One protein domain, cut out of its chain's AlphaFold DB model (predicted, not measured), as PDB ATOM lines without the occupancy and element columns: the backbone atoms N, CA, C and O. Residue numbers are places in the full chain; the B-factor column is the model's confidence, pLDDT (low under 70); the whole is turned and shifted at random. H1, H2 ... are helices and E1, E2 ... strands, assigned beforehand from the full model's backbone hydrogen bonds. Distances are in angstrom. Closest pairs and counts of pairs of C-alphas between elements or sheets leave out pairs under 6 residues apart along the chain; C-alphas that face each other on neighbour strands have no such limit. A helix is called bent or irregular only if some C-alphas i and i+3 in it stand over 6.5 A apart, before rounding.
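AT A GLANCE: This is residues 11 to 101 of the 749 residues of the protein "Glyoxalase-like domain family protein" of Aspergillus niger (UniProt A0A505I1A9). A long, bent hairpin, E1 and E2, makes the length of this domain; short E3 pairs with E2 near one end, while the small hairpin E4 and E5 and the short helix H1 follow near E2's bend. The printed part has 91 residues, with five named strands and one named helix in the order E1 E2 E3 E4 E5 H1; the 46 residues in named elements are mostly strand, and E1 - E2 - E3 is a meander, each strand the antiparallel neighbour of the one before. It is loose, radius of gyration of the C-alphas 16.0 A, spanning 50 by 33 by 23 A.

HOW THE PARTS SIT: Begin at E1, residues 20 to 33, a hairpin with E2, residues 36 to 52; find N 21 and O 50, 2.9 A apart. E1 bends by 86 degrees at residue 28, E2 by 80 degrees at residue 39. E3, residues 58 to 60, is E2's antiparallel neighbour, with N 51 and O 59 at 2.9 A. E4, residues 75 to 77, forms a hairpin with E5, residues 83 to 85; N 77 and O 83 are 2.8 A apart. The closest C-alphas of E2 and E5, Asp 40 and Thr 85, are 5.1 A apart. H1, residues 88 to 93, is on the larger sheet, over E2, at a height of 9.7 A; its O i to N i+4 pairs are within hydrogen-bond range.

IN THESE COORDINATES: Find C-alpha 20 at (210.025, 272.792, 253.846); E1 runs 29.3 A, E2 38.0 A. H1 ends at C-alpha 93, (242.406, 263.111, 249.763).

THE WHOLE: The printed part has no cut. The link E3 to E4 is long; 34 residues, among them 11 to 25, have pLDDT under 70.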
ATOM      1  N   ASP A  11     215.667 280.999 257.133       38.69
ATOM      2  CA  ASP A  11     214.643 280.225 256.435       38.69
ATOM      3  C   ASP A  11     215.324 279.449 255.296       38.69
ATOM      4  O   ASP A  11     215.835 280.040 254.343       38.69
ATOM      5  N   TRP A  12     215.383 278.123 255.421       37.44
ATOM      6  CA  TRP A  12     215.876 277.218 254.379       37.44
ATOM      7  C   TRP A  12     214.707 276.457 253.756       37.44
ATOM      8  O   TRP A  12     213.908 275.856 254.471       37.44
ATOM      9  N   GLY A  13     214.659 276.430 252.426       35.97
ATOM     10  CA  GLY A  13     213.755 275.574 251.667       35.97
ATOM     11  C   GLY A  13     214.230 275.430 250.224       35.97
ATOM     12  O   GLY A  13     214.338 276.421 249.507       35.97
ATOM     13  N   PHE A  14     214.514 274.196 249.808       35.84
ATOM     14  CA  PHE A  14     214.470 273.824 248.398       35.84
ATOM     15  C   PHE A  14     212.997 273.566 248.067       35.84
ATOM     16  O   PHE A  14     212.366 272.716 248.692       35.84
ATOM     17  N   THR A  15     212.430 274.330 247.136       32.94
ATOM     18  CA  THR A  15     211.234 273.890 246.408       32.94
ATOM     19  C   THR A  15     211.712 272.759 245.499       32.94
ATOM     20  O   THR A  15     212.767 272.890 244.889       32.94
ATOM     21  N   ASP A  16     211.091 271.581 245.511       47.81
ATOM     22  CA  ASP A  16     209.911 271.326 244.687       47.81
ATOM     23  C   ASP A  16     209.034 270.172 245.232       47.81
ATOM     24  O   ASP A  16     209.521 269.219 245.833       47.81
ATOM     25  N   ALA A  17     207.720 270.289 245.003       47.12
ATOM     26  CA  ALA A  17     206.587 269.439 245.424       47.12
ATOM     27  C   ALA A  17     206.084 269.545 246.885       47.12
ATOM     28  O   ALA A  17     204.866 269.558 247.074       47.12
ATOM     29  N   VAL A  18     206.944 269.690 247.906       53.59
ATOM     30  CA  VAL A  18     206.516 269.790 249.325       53.59
ATOM     31  C   VAL A  18     207.219 270.957 250.042       53.59
ATOM     32  O   VAL A  18     208.448 270.962 250.114       53.59
ATOM     33  N   PRO A  19     206.496 271.947 250.608       54.78
ATOM     34  CA  PRO A  19     207.118 273.053 251.335       54.78
ATOM     35  C   PRO A  19     207.894 272.571 252.570       54.78
ATOM     36  O   PRO A  19     207.341 271.876 253.430       54.78
ATOM     37  N   VAL A  20     209.161 272.983 252.672       57.38
ATOM     38  CA  VAL A  20     210.025 272.792 253.846       57.38
ATOM     39  C   VAL A  20     210.005 274.058 254.701       57.38
ATOM     40  O   VAL A  20     210.255 275.149 254.195       57.38
ATOM     41  N   TYR A  21     209.760 273.906 256.001       61.94
ATOM     42  CA  TYR A  21     209.874 274.974 256.993       61.94
ATOM     43  C   TYR A  21     210.942 274.588 258.005       61.94
ATOM     44  O   TYR A  21     210.779 273.586 258.700       61.94
ATOM     45  N   ALA A  22     212.026 275.360 258.104       63.47
ATOM     46  CA  ALA A  22     213.124 275.057 259.015       63.47
ATOM     47  C   ALA A  22     213.704 276.310 259.682       63.47
ATOM     48  O   ALA A  22     213.927 277.326 259.032       63.47
ATOM     49  N   LYS A  23     214.014 276.194 260.977       64.44
ATOM     50  CA  LYS A  23     214.921 277.079 261.710       64.44
ATOM     51  C   LYS A  23     216.229 276.349 261.962       64.44
ATOM     52  O   LYS A  23     216.243 275.285 262.591       64.44
ATOM     53  N   ALA A  24     217.323 276.944 261.504       66.25
ATOM     54  CA  ALA A  24     218.647 276.357 261.605       66.25
ATOM     55  C   ALA A  24     219.659 277.294 262.271       66.25
ATOM     56  O   ALA A  24     219.553 278.515 262.183       66.25
ATOM     57  N   ARG A  25     220.660 276.707 262.932       69.62
ATOM     58  CA  ARG A  25     221.902 277.376 263.325       69.62
ATOM     59  C   ARG A  25     223.051 276.735 262.577       69.62
ATOM     60  O   ARG A  25     223.126 275.515 262.499       69.62
ATOM     61  N   ARG A  26     223.956 277.562 262.076       70.62
ATOM     62  CA  ARG A  26     225.179 277.115 261.417       70.62
ATOM     63  C   ARG A  26     226.363 277.258 262.366       70.62
ATOM     64  O   ARG A  26     226.497 278.292 263.027       70.62
ATOM     65  N   ALA A  27     227.199 276.237 262.434       74.06
ATOM     66  CA  ALA A  27     228.447 276.217 263.184       74.06
ATOM     67  C   ALA A  27     229.498 275.431 262.394       74.06
ATOM     68  O   ALA A  27     229.157 274.673 261.497       74.06
ATOM     69  N   THR A  28     230.766 275.608 262.739       78.56
ATOM     70  CA  THR A  28     231.852 274.741 262.276       78.56
ATOM     71  C   THR A  28     232.322 273.911 263.455       78.56
ATOM     72  O   THR A  28     232.537 274.459 264.540       78.56
ATOM     73  N   ASP A  29     232.460 272.608 263.256       82.69
ATOM     74  CA  ASP A  29     232.981 271.690 264.268       82.69
ATOM     75  C   ASP A  29     233.771 270.564 263.594       82.69
ATOM     76  O   ASP A  29     233.901 270.536 262.370       82.69
ATOM     77  N   TYR A  30     234.315 269.634 264.369       84.62
ATOM     78  CA  TYR A  30     234.933 268.432 263.823       84.62
ATOM     79  C   TYR A  30     233.955 267.248 263.812       84.62
ATOM     80  O   TYR A  30     233.129 267.085 264.710       84.62
ATOM     81  N   ILE A  31     234.083 266.370 262.817       85.12
ATOM     82  CA  ILE A  31     233.419 265.055 262.791       85.12
ATOM     83  C   ILE A  31     234.473 263.956 262.870       85.12
ATOM     84  O   ILE A  31     235.580 264.110 262.366       85.12
ATOM     85  N   THR A  32     234.163 262.834 263.516       84.75
ATOM     86  CA  THR A  32     235.052 261.667 263.547       84.75
ATOM     87  C   THR A  32     234.502 260.564 262.655       84.75
ATOM     88  O   THR A  32     233.380 260.108 262.863       84.75
ATOM     89  N   ILE A  33     235.302 260.107 261.692       82.69
ATOM     90  CA  ILE A  33     234.967 258.995 260.794       82.69
ATOM     91  C   ILE A  33     236.030 257.918 260.966       82.69
ATOM     92  O   ILE A  33     237.216 258.182 260.800       82.69
ATOM     93  N   SER A  34     235.610 256.714 261.362       80.75
ATOM     94  CA  SER A  34     236.506 255.577 261.639       80.75
ATOM     95  C   SER A  34     237.665 255.907 262.596       80.75
ATOM     96  O   SER A  34     238.762 255.374 262.468       80.75
ATOM     97  N   GLY A  35     237.425 256.796 263.567       82.06
ATOM     98  CA  GLY A  35     238.431 257.246 264.536       82.06
ATOM     99  C   GLY A  35     239.310 258.414 264.071       82.06
ATOM    100  O   GLY A  35     240.066 258.946 264.881       82.06
ATOM    101  N   SER A  36     239.186 258.858 262.819       82.94
ATOM    102  CA  SER A  36     239.908 260.010 262.270       82.94
ATOM    103  C   SER A  36     239.082 261.293 262.412       82.94
ATOM    104  O   SER A  36     237.973 261.346 261.872       82.94
ATOM    105  N   PRO A  37     239.574 262.331 263.113       87.25
ATOM    106  CA  PRO A  37     238.894 263.617 263.167       87.25
ATOM    107  C   PRO A  37     239.093 264.385 261.855       87.25
ATOM    108  O   PRO A  37     240.209 264.482 261.354       87.25
ATOM    109  N   VAL A  38     238.012 264.950 261.326       86.69
ATOM    110  CA  VAL A  38     238.010 265.915 260.225       86.69
ATOM    111  C   VAL A  38     237.605 267.266 260.817       86.69
ATOM    112  O   VAL A  38     236.480 267.363 261.314       86.69
ATOM    113  N   PRO A  39     238.490 268.277 260.833       87.50
ATOM    114  CA  PRO A  39     238.205 269.587 261.412       87.50
ATOM    115  C   PRO A  39     237.376 270.473 260.474       87.50
ATOM    116  O   PRO A  39     237.287 270.219 259.275       87.50
ATOM    117  N   ASP A  40     236.816 271.550 261.034       85.38
ATOM    118  CA  ASP A  40     236.162 272.647 260.303       85.38
ATOM    119  C   ASP A  40     235.053 272.199 259.335       85.38
ATOM    120  O   ASP A  40     234.818 272.810 258.290       85.38
ATOM    121  N   VAL A  41     234.341 271.128 259.681       82.94
ATOM    122  CA  VAL A  41     233.174 270.660 258.936       82.94
ATOM    123  C   VAL A  41     231.999 271.587 259.218       82.94
ATOM    124  O   VAL A  41     231.701 271.924 260.367       82.94
ATOM    125  N   ASP A  42     231.326 272.007 258.147       78.44
ATOM    126  CA  ASP A  42     230.113 272.807 258.254       78.44
ATOM    127  C   ASP A  42     228.978 271.980 258.855       78.44
ATOM    128  O   ASP A  42     228.590 270.943 258.316       78.44
ATOM    129  N   LEU A  43     228.418 272.464 259.955       74.00
ATOM    130  CA  LEU A  43     227.298 271.844 260.636       74.00
ATOM    131  C   LEU A  43     226.104 272.792 260.617       74.00
ATOM    132  O   LEU A  43     226.123 273.882 261.194       74.00
ATOM    133  N   ILE A  44     225.020 272.332 259.999       72.31
ATOM    134  CA  ILE A  44     223.723 272.998 260.052       72.31
ATOM    135  C   ILE A  44     222.840 272.212 261.020       72.31
ATOM    136  O   ILE A  44     222.389 271.109 260.725       72.31
ATOM    137  N   ILE A  45     222.593 272.788 262.194       68.88
ATOM    138  CA  ILE A  45     221.703 272.221 263.205       68.88
ATOM    139  C   ILE A  45     220.306 272.776 262.972       68.88
ATOM    140  O   ILE A  45     220.043 273.950 263.241       68.88
ATOM    141  N   ILE A  46     219.401 271.918 262.517       69.81
ATOM    142  CA  ILE A  46     217.979 272.231 262.395       69.81
ATOM    143  C   ILE A  46     217.313 271.896 263.729       69.81
ATOM    144  O   ILE A  46     217.282 270.739 264.139       69.81
ATOM    145  N   TYR A  47     216.806 272.908 264.429       65.56
ATOM    146  CA  TYR A  47     216.224 272.745 265.770       65.56
ATOM    147  C   TYR A  47     214.698 272.923 265.792       65.56
ATOM    148  O   TYR A  47     214.057 272.692 266.816       65.56
ATOM    149  N   ALA A  48     214.112 273.293 264.653       66.56
ATOM    150  CA  ALA A  48     212.699 273.121 264.341       66.56
ATOM    151  C   ALA A  48     212.580 272.969 262.822       66.56
ATOM    152  O   ALA A  48     212.997 273.869 262.102       66.56
ATOM    153  N   GLY A  49     212.067 271.840 262.336       67.06
ATOM    154  CA  GLY A  49     211.974 271.565 260.904       67.06
ATOM    155  C   GLY A  49     210.830 270.616 260.587       67.06
ATOM    156  O   GLY A  49     210.773 269.527 261.161       67.06
ATOM    157  N   TRP A  50     209.931 271.012 259.692       68.75
ATOM    158  CA  TRP A  50     208.883 270.132 259.184       68.75
ATOM    159  C   TRP A  50     208.649 270.339 257.692       68.75
ATOM    160  O   TRP A  50     208.847 271.424 257.143       68.75
ATOM    161  N   GLN A  51     208.201 269.277 257.044       71.88
ATOM    162  CA  GLN A  51     207.609 269.323 255.715       71.88
ATOM    163  C   GLN A  51     206.091 269.188 255.854       71.88
ATOM    164  O   GLN A  51     205.604 268.624 256.834       71.88
ATOM    165  N   THR A  52     205.336 269.755 254.912       70.94
ATOM    166  CA  THR A  52     203.864 269.713 254.939       70.94
ATOM    167  C   THR A  52     203.338 269.114 253.647       70.94
ATOM    168  O   THR A  52     203.435 269.757 252.605       70.94
ATOM    169  N   TYR A  53     202.762 267.913 253.710       74.06
ATOM    170  CA  TYR A  53     202.094 267.314 252.549       74.06
ATOM    171  C   TYR A  53     200.916 268.180 252.070       74.06
ATOM    172  O   TYR A  53     200.390 268.971 252.860       74.06
ATOM    173  N   PRO A  54     200.450 268.023 250.816       76.62
ATOM    174  CA  PRO A  54     199.324 268.791 250.279       76.62
ATOM    175  C   PRO A  54     198.064 268.776 251.159       76.62
ATOM    176  O   PRO A  54     197.375 269.789 251.256       76.62
ATOM    177  N   GLY A  55     197.799 267.671 251.866       73.69
ATOM    178  CA  GLY A  55     196.704 267.538 252.836       73.69
ATOM    179  C   GLY A  55     196.884 268.339 254.137       73.69
ATOM    180  O   GLY A  55     196.050 268.251 255.036       73.69
ATOM    181  N   GLY A  56     197.968 269.110 254.277       76.12
ATOM    182  CA  GLY A  56     198.242 269.985 255.423       76.12
ATOM    183  C   GLY A  56     198.913 269.299 256.615       76.12
ATOM    184  O   GLY A  56     199.118 269.930 257.653       76.12
ATOM    185  N   GLN A  57     199.265 268.017 256.498       76.56
ATOM    186  CA  GLN A  57     199.883 267.260 257.580       76.56
ATOM    187  C   GLN A  57     201.388 267.543 257.663       76.56
ATOM    188  O   GLN A  57     202.135 267.286 256.717       76.56
ATOM    189  N   ALA A  58     201.820 268.070 258.811       73.06
ATOM    190  CA  ALA A  58     203.224 268.330 259.103       73.06
ATOM    191  C   ALA A  58     203.943 267.048 259.550       73.06
ATOM    192  O   ALA A  58     203.400 266.262 260.330       73.06
ATOM    193  N   TYR A  59     205.181 266.862 259.102       72.94
ATOM    194  CA  TYR A  59     206.030 265.739 259.496       72.94
ATOM    195  C   TYR A  59     207.490 266.168 259.666       72.94
ATOM    196  O   TYR A  59     207.888 267.192 259.107       72.94
ATOM    197  N   PRO A  60     208.290 265.422 260.453       66.38
ATOM    198  CA  PRO A  60     209.680 265.774 260.711       66.38
ATOM    199  C   PRO A  60     210.484 265.851 259.413       66.38
ATOM    200  O   PRO A  60     210.403 264.957 258.573       66.38
ATOM    201  N   LEU A  61     211.264 266.919 259.265       68.06
ATOM    202  CA  LEU A  61     212.191 267.091 258.148       68.06
ATOM    203  C   LEU A  61     213.344 266.069 258.218       68.06
ATOM    204  O   LEU A  61     213.776 265.695 259.310       68.06
ATOM    205  N   GLU A  62     213.891 265.677 257.064       64.00
ATOM    206  CA  GLU A  62     215.184 264.985 256.980       64.00
ATOM    207  C   GLU A  62     216.291 265.902 257.537       64.00
ATOM    208  O   GLU A  62     216.651 266.921 256.946       64.00
ATOM    209  N   VAL A  63     216.790 265.584 258.736       58.88
ATOM    210  CA  VAL A  63     217.759 266.414 259.467       58.88
ATOM    211  C   VAL A  63     219.193 266.106 259.037       58.88
ATOM    212  O   VAL A  63     219.966 265.496 259.771       58.88
ATOM    213  N   GLY A  64     219.549 266.581 257.844       62.72
ATOM    214  CA  GLY A  64     220.935 266.683 257.382       62.72
ATOM    215  C   GLY A  64     221.286 265.762 256.216       62.72
ATOM    216  O   GLY A  64     220.954 264.583 256.207       62.72
ATOM    217  N   ILE A  65     222.008 266.321 255.245       70.12
ATOM    218  CA  ILE A  65     222.564 265.609 254.093       70.12
ATOM    219  C   ILE A  65     224.083 265.640 254.247       70.12
ATOM    220  O   ILE A  65     224.676 266.716 254.362       70.12
ATOM    221  N   LEU A  66     224.724 264.471 254.250       75.88
ATOM    222  CA  LEU A  66     226.181 264.399 254.223       75.88
ATOM    223  C   LEU A  66     226.665 264.684 252.799       75.88
ATOM    224  O   LEU A  66     226.488 263.864 251.902       75.88
ATOM    225  N   SER A  67     227.304 265.835 252.593       78.94
ATOM    226  CA  SER A  67     227.961 266.120 251.318       78.94
ATOM    227  C   SER A  67     229.247 265.303 251.183       78.94
ATOM    228  O   SER A  67     230.131 265.365 252.040       78.94
ATOM    229  N   LEU A  68     229.359 264.557 250.082       83.69
ATOM    230  CA  LEU A  68     230.508 263.702 249.762       83.69
ATOM    231  C   LEU A  68     231.546 264.401 248.869       83.69
ATOM    232  O   LEU A  68     232.477 263.765 248.376       83.69
ATOM    233  N   GLY A  69     231.419 265.710 248.655       84.50
ATOM    234  CA  GLY A  69     232.405 266.521 247.945       84.50
ATOM    235  C   GLY A  69     231.788 267.492 246.946       84.50
ATOM    236  O   GLY A  69     230.584 267.739 246.936       84.50
ATOM    237  N   SER A  70     232.656 268.078 246.129       85.62
ATOM    238  CA  SER A  70     232.358 269.120 245.144       85.62
ATOM    239  C   SER A  70     233.531 269.242 244.166       85.62
ATOM    240  O   SER A  70     234.640 268.865 244.543       85.62
ATOM    241  N   PRO A  71     233.372 269.821 242.958       84.31
ATOM    242  CA  PRO A  71     234.468 269.932 241.989       84.31
ATOM    243  C   PRO A  71     235.682 270.722 242.499       84.31
ATOM    244  O   PRO A  71     236.806 270.475 242.074       84.31
ATOM    245  N   ALA A  72     235.470 271.669 243.418       82.88
ATOM    246  CA  ALA A  72     236.560 272.349 244.105       82.88
ATOM    247  C   ALA A  72     236.878 271.638 245.429       82.88
ATOM    248  O   ALA A  72     235.980 271.382 246.236       82.88
ATOM    249  N   ILE A  73     238.161 271.349 245.648       80.75
ATOM    250  CA  ILE A  73     238.654 270.707 246.874       80.75
ATOM    251  C   ILE A  73     238.513 271.667 248.065       80.75
ATOM    252  O   ILE A  73     237.934 271.315 249.086       80.75
ATOM    253  N   ASN A  74     238.947 272.917 247.888       79.94
ATOM    254  CA  ASN A  74     238.822 273.974 248.889       79.94
ATOM    255  C   ASN A  74     237.523 274.762 248.707       79.94
ATOM    256  O   ASN A  74     237.199 275.188 247.595       79.94
ATOM    257  N   GLN A  75     236.799 274.992 249.805       73.44
ATOM    258  CA  GLN A  75     235.497 275.656 249.783       73.44
ATOM    259  C   GLN A  75     235.429 276.833 250.748       73.44
ATOM    260  O   GLN A  75     235.863 276.770 251.899       73.44
ATOM    261  N   THR A  76     234.792 277.899 250.274       75.31
ATOM    262  CA  THR A  76     234.445 279.061 251.083       75.31
ATOM    263  C   THR A  76     232.973 279.374 250.872       75.31
ATOM    264  O   THR A  76     232.553 279.699 249.762       75.31
ATOM    265  N   PHE A  77     232.187 279.312 251.940       71.06
ATOM    266  CA  PHE A  77     230.751 279.556 251.903       71.06
ATOM    267  C   PHE A  77     230.405 280.969 252.380       71.06
ATOM    268  O   PHE A  77     230.992 281.473 253.335       71.06
ATOM    269  N   GLY A  78     229.386 281.575 251.763       63.41
ATOM    270  CA  GLY A  78     228.770 282.828 252.209       63.41
ATOM    271  C   GLY A  78     229.069 284.045 251.326       63.41
ATOM    272  O   GLY A  78     230.181 284.238 250.838       63.41
ATOM    273  N   ASN A  79     228.049 284.893 251.146       53.44
ATOM    274  CA  ASN A  79     228.109 286.080 250.279       53.44
ATOM    275  C   ASN A  79     228.584 287.353 251.004       53.44
ATOM    276  O   ASN A  79     229.045 288.287 250.356       53.44
ATOM    277  N   VAL A  80     228.463 287.400 252.337       60.12
ATOM    278  CA  VAL A  80     228.815 288.571 253.168       60.12
ATOM    279  C   VAL A  80     229.918 288.221 254.165       60.12
ATOM    280  O   VAL A  80     230.921 288.922 254.254       60.12
ATOM    281  N   ILE A  81     229.757 287.106 254.881       62.84
ATOM    282  CA  ILE A  81     230.789 286.523 255.741       62.84
ATOM    283  C   ILE A  81     231.260 285.249 255.059       62.84
ATOM    284  O   ILE A  81     230.458 284.348 254.819       62.84
ATOM    285  N   LYS A  82     232.549 285.208 254.729       71.25
ATOM    286  CA  LYS A  82     233.202 284.047 254.133       71.25
ATOM    287  C   LYS A  82     233.623 283.084 255.236       71.25
ATOM    288  O   LYS A  82     234.373 283.478 256.127       71.25
ATOM    289  N   ILE A  83     233.144 281.849 255.168       71.31
ATOM    290  CA  ILE A  83     233.478 280.771 256.098       71.31
ATOM    291  C   ILE A  83     234.201 279.689 255.304       71.31
ATOM    292  O   ILE A  83     233.657 279.181 254.326       71.31
ATOM    293  N   ASN A  84     235.420 279.357 255.716       81.44
ATOM    294  CA  ASN A  84     236.142 278.218 255.165       81.44
ATOM    295  C   ASN A  84     235.701 276.973 255.920       81.44
ATOM    296  O   ASN A  84     235.700 276.984 257.150       81.44
ATOM    297  N   THR A  85     235.310 275.941 255.186       80.50
ATOM    298  CA  THR A  85     234.898 274.665 255.769       80.50
ATOM    299  C   THR A  85     235.450 273.523 254.940       80.50
ATOM    300  O   THR A  85     235.659 273.670 253.733       80.50
ATOM    301  N   THR A  86     235.609 272.371 255.568       83.62
ATOM    302  CA  THR A  86     236.273 271.211 254.978       83.62
ATOM    303  C   THR A  86     235.250 270.149 254.585       83.62
ATOM    304  O   THR A  86     234.403 269.772 255.399       83.62
ATOM    305  N   PHE A  87     235.321 269.625 253.355       84.62
ATOM    306  CA  PHE A  87     234.604 268.391 253.027       84.62
ATOM    307  C   PHE A  87     235.384 267.187 253.551       84.62
ATOM    308  O   PHE A  87     236.603 267.093 253.395       84.62
ATOM    309  N   VAL A  88     234.664 266.215 254.104       84.19
ATOM    310  CA  VAL A  88     235.237 264.952 254.592       84.19
ATOM    311  C   VAL A  88     236.138 264.294 253.544       84.19
ATOM    312  O   VAL A  88     237.265 263.901 253.834       84.19
ATOM    313  N   THR A  89     235.655 264.207 252.309       86.75
ATOM    314  CA  THR A  89     236.372 263.581 251.196       86.75
ATOM    315  C   THR A  89     237.584 264.390 250.744       86.75
ATOM    316  O   THR A  89     238.608 263.789 250.438       86.75
ATOM    317  N   SER A  90     237.517 265.729 250.766       87.88
ATOM    318  CA  SER A  90     238.677 266.582 250.450       87.88
ATOM    319  C   SER A  90     239.811 266.395 251.459       87.88
ATOM    320  O   SER A  90     240.956 266.196 251.064       87.88
ATOM    321  N   TYR A  91     239.481 266.350 252.754       87.62
ATOM    322  CA  TYR A  91     240.462 266.206 253.829       87.62
ATOM    323  C   TYR A  91     241.218 264.879 253.762       87.62
ATOM    324  O   TYR A  91     242.434 264.824 253.938       87.62
ATOM    325  N   PHE A  92     240.493 263.790 253.486       88.38
ATOM    326  CA  PHE A  92     241.113 262.477 253.343       88.38
ATOM    327  C   PHE A  92     241.916 262.325 252.048       88.38
ATOM    328  O   PHE A  92     242.784 261.458 252.009       88.38
ATOM    329  N   TYR A  93     241.650 263.131 251.017       89.44
ATOM    330  CA  TYR A  93     242.406 263.111 249.763       89.44
ATOM    331  C   TYR A  93     243.694 263.947 249.834       89.44
ATOM    332  O   TYR A  93     244.745 263.487 249.395       89.44
ATOM    333  N   GLU A  94     243.664 265.139 250.445       86.88
ATOM    334  CA  GLU A  94     244.838 266.029 250.561       86.88
ATOM    335  C   GLU A  94     245.899 265.553 251.585       86.88
ATOM    336  O   GLU A  94     246.837 266.277 251.903       86.88
ATOM    337  N   GLN A  95     245.812 264.300 252.048       67.12
ATOM    338  CA  GLN A  95     246.735 263.641 252.986       67.12
ATOM    339  C   GLN A  95     246.765 264.218 254.412       67.12
ATOM    340  O   GLN A  95     247.669 263.897 255.185       67.12
ATOM    341  N   GLU A  96     245.769 265.013 254.809       64.56
ATOM    342  CA  GLU A  96     245.712 265.574 256.165       64.56
ATOM    343  C   GLU A  96     245.023 264.643 257.190       64.56
ATOM    344  O   GLU A  96     245.123 264.885 258.392       64.56
ATOM    345  N   GLY A  97     244.401 263.532 256.762       59.31
ATOM    346  CA  GLY A  97     243.732 262.547 257.633       59.31
ATOM    347  C   GLY A  97     244.275 261.109 257.541       59.31
ATOM    348  O   GLY A  97     244.830 260.692 256.529       59.31
ATOM    349  N   SER A  98     244.076 260.297 258.591       63.88
ATOM    350  CA  SER A  98     244.693 258.957 258.701       63.88
ATOM    351  C   SER A  98     244.087 257.856 257.812       63.88
ATOM    352  O   SER A  98     244.642 256.760 257.777       63.88
ATOM    353  N   LEU A  99     242.962 258.107 257.129       73.88
ATOM    354  CA  LEU A  99     242.335 257.153 256.200       73.88
ATOM    355  C   LEU A  99     242.928 257.192 254.783       73.88
ATOM    356  O   LEU A  99     242.776 256.202 254.083       73.88
ATOM    357  N   ASN A 100     243.574 258.301 254.396       82.50
ATOM    358  CA  ASN A 100     244.205 258.568 253.093       82.50
ATOM    359  C   ASN A 100     243.549 257.863 251.886       82.50
ATOM    360  O   ASN A 100     243.892 256.724 251.557       82.50
ATOM    361  N   ILE A 101     242.623 258.547 251.210       88.75
ATOM    362  CA  ILE A 101     241.914 257.965 250.062       88.75
ATOM    363  C   ILE A 101     242.716 258.148 248.764       88.75
ATOM    364  O   ILE A 101     243.333 259.193 248.566       88.75
TER     365      ILE A 101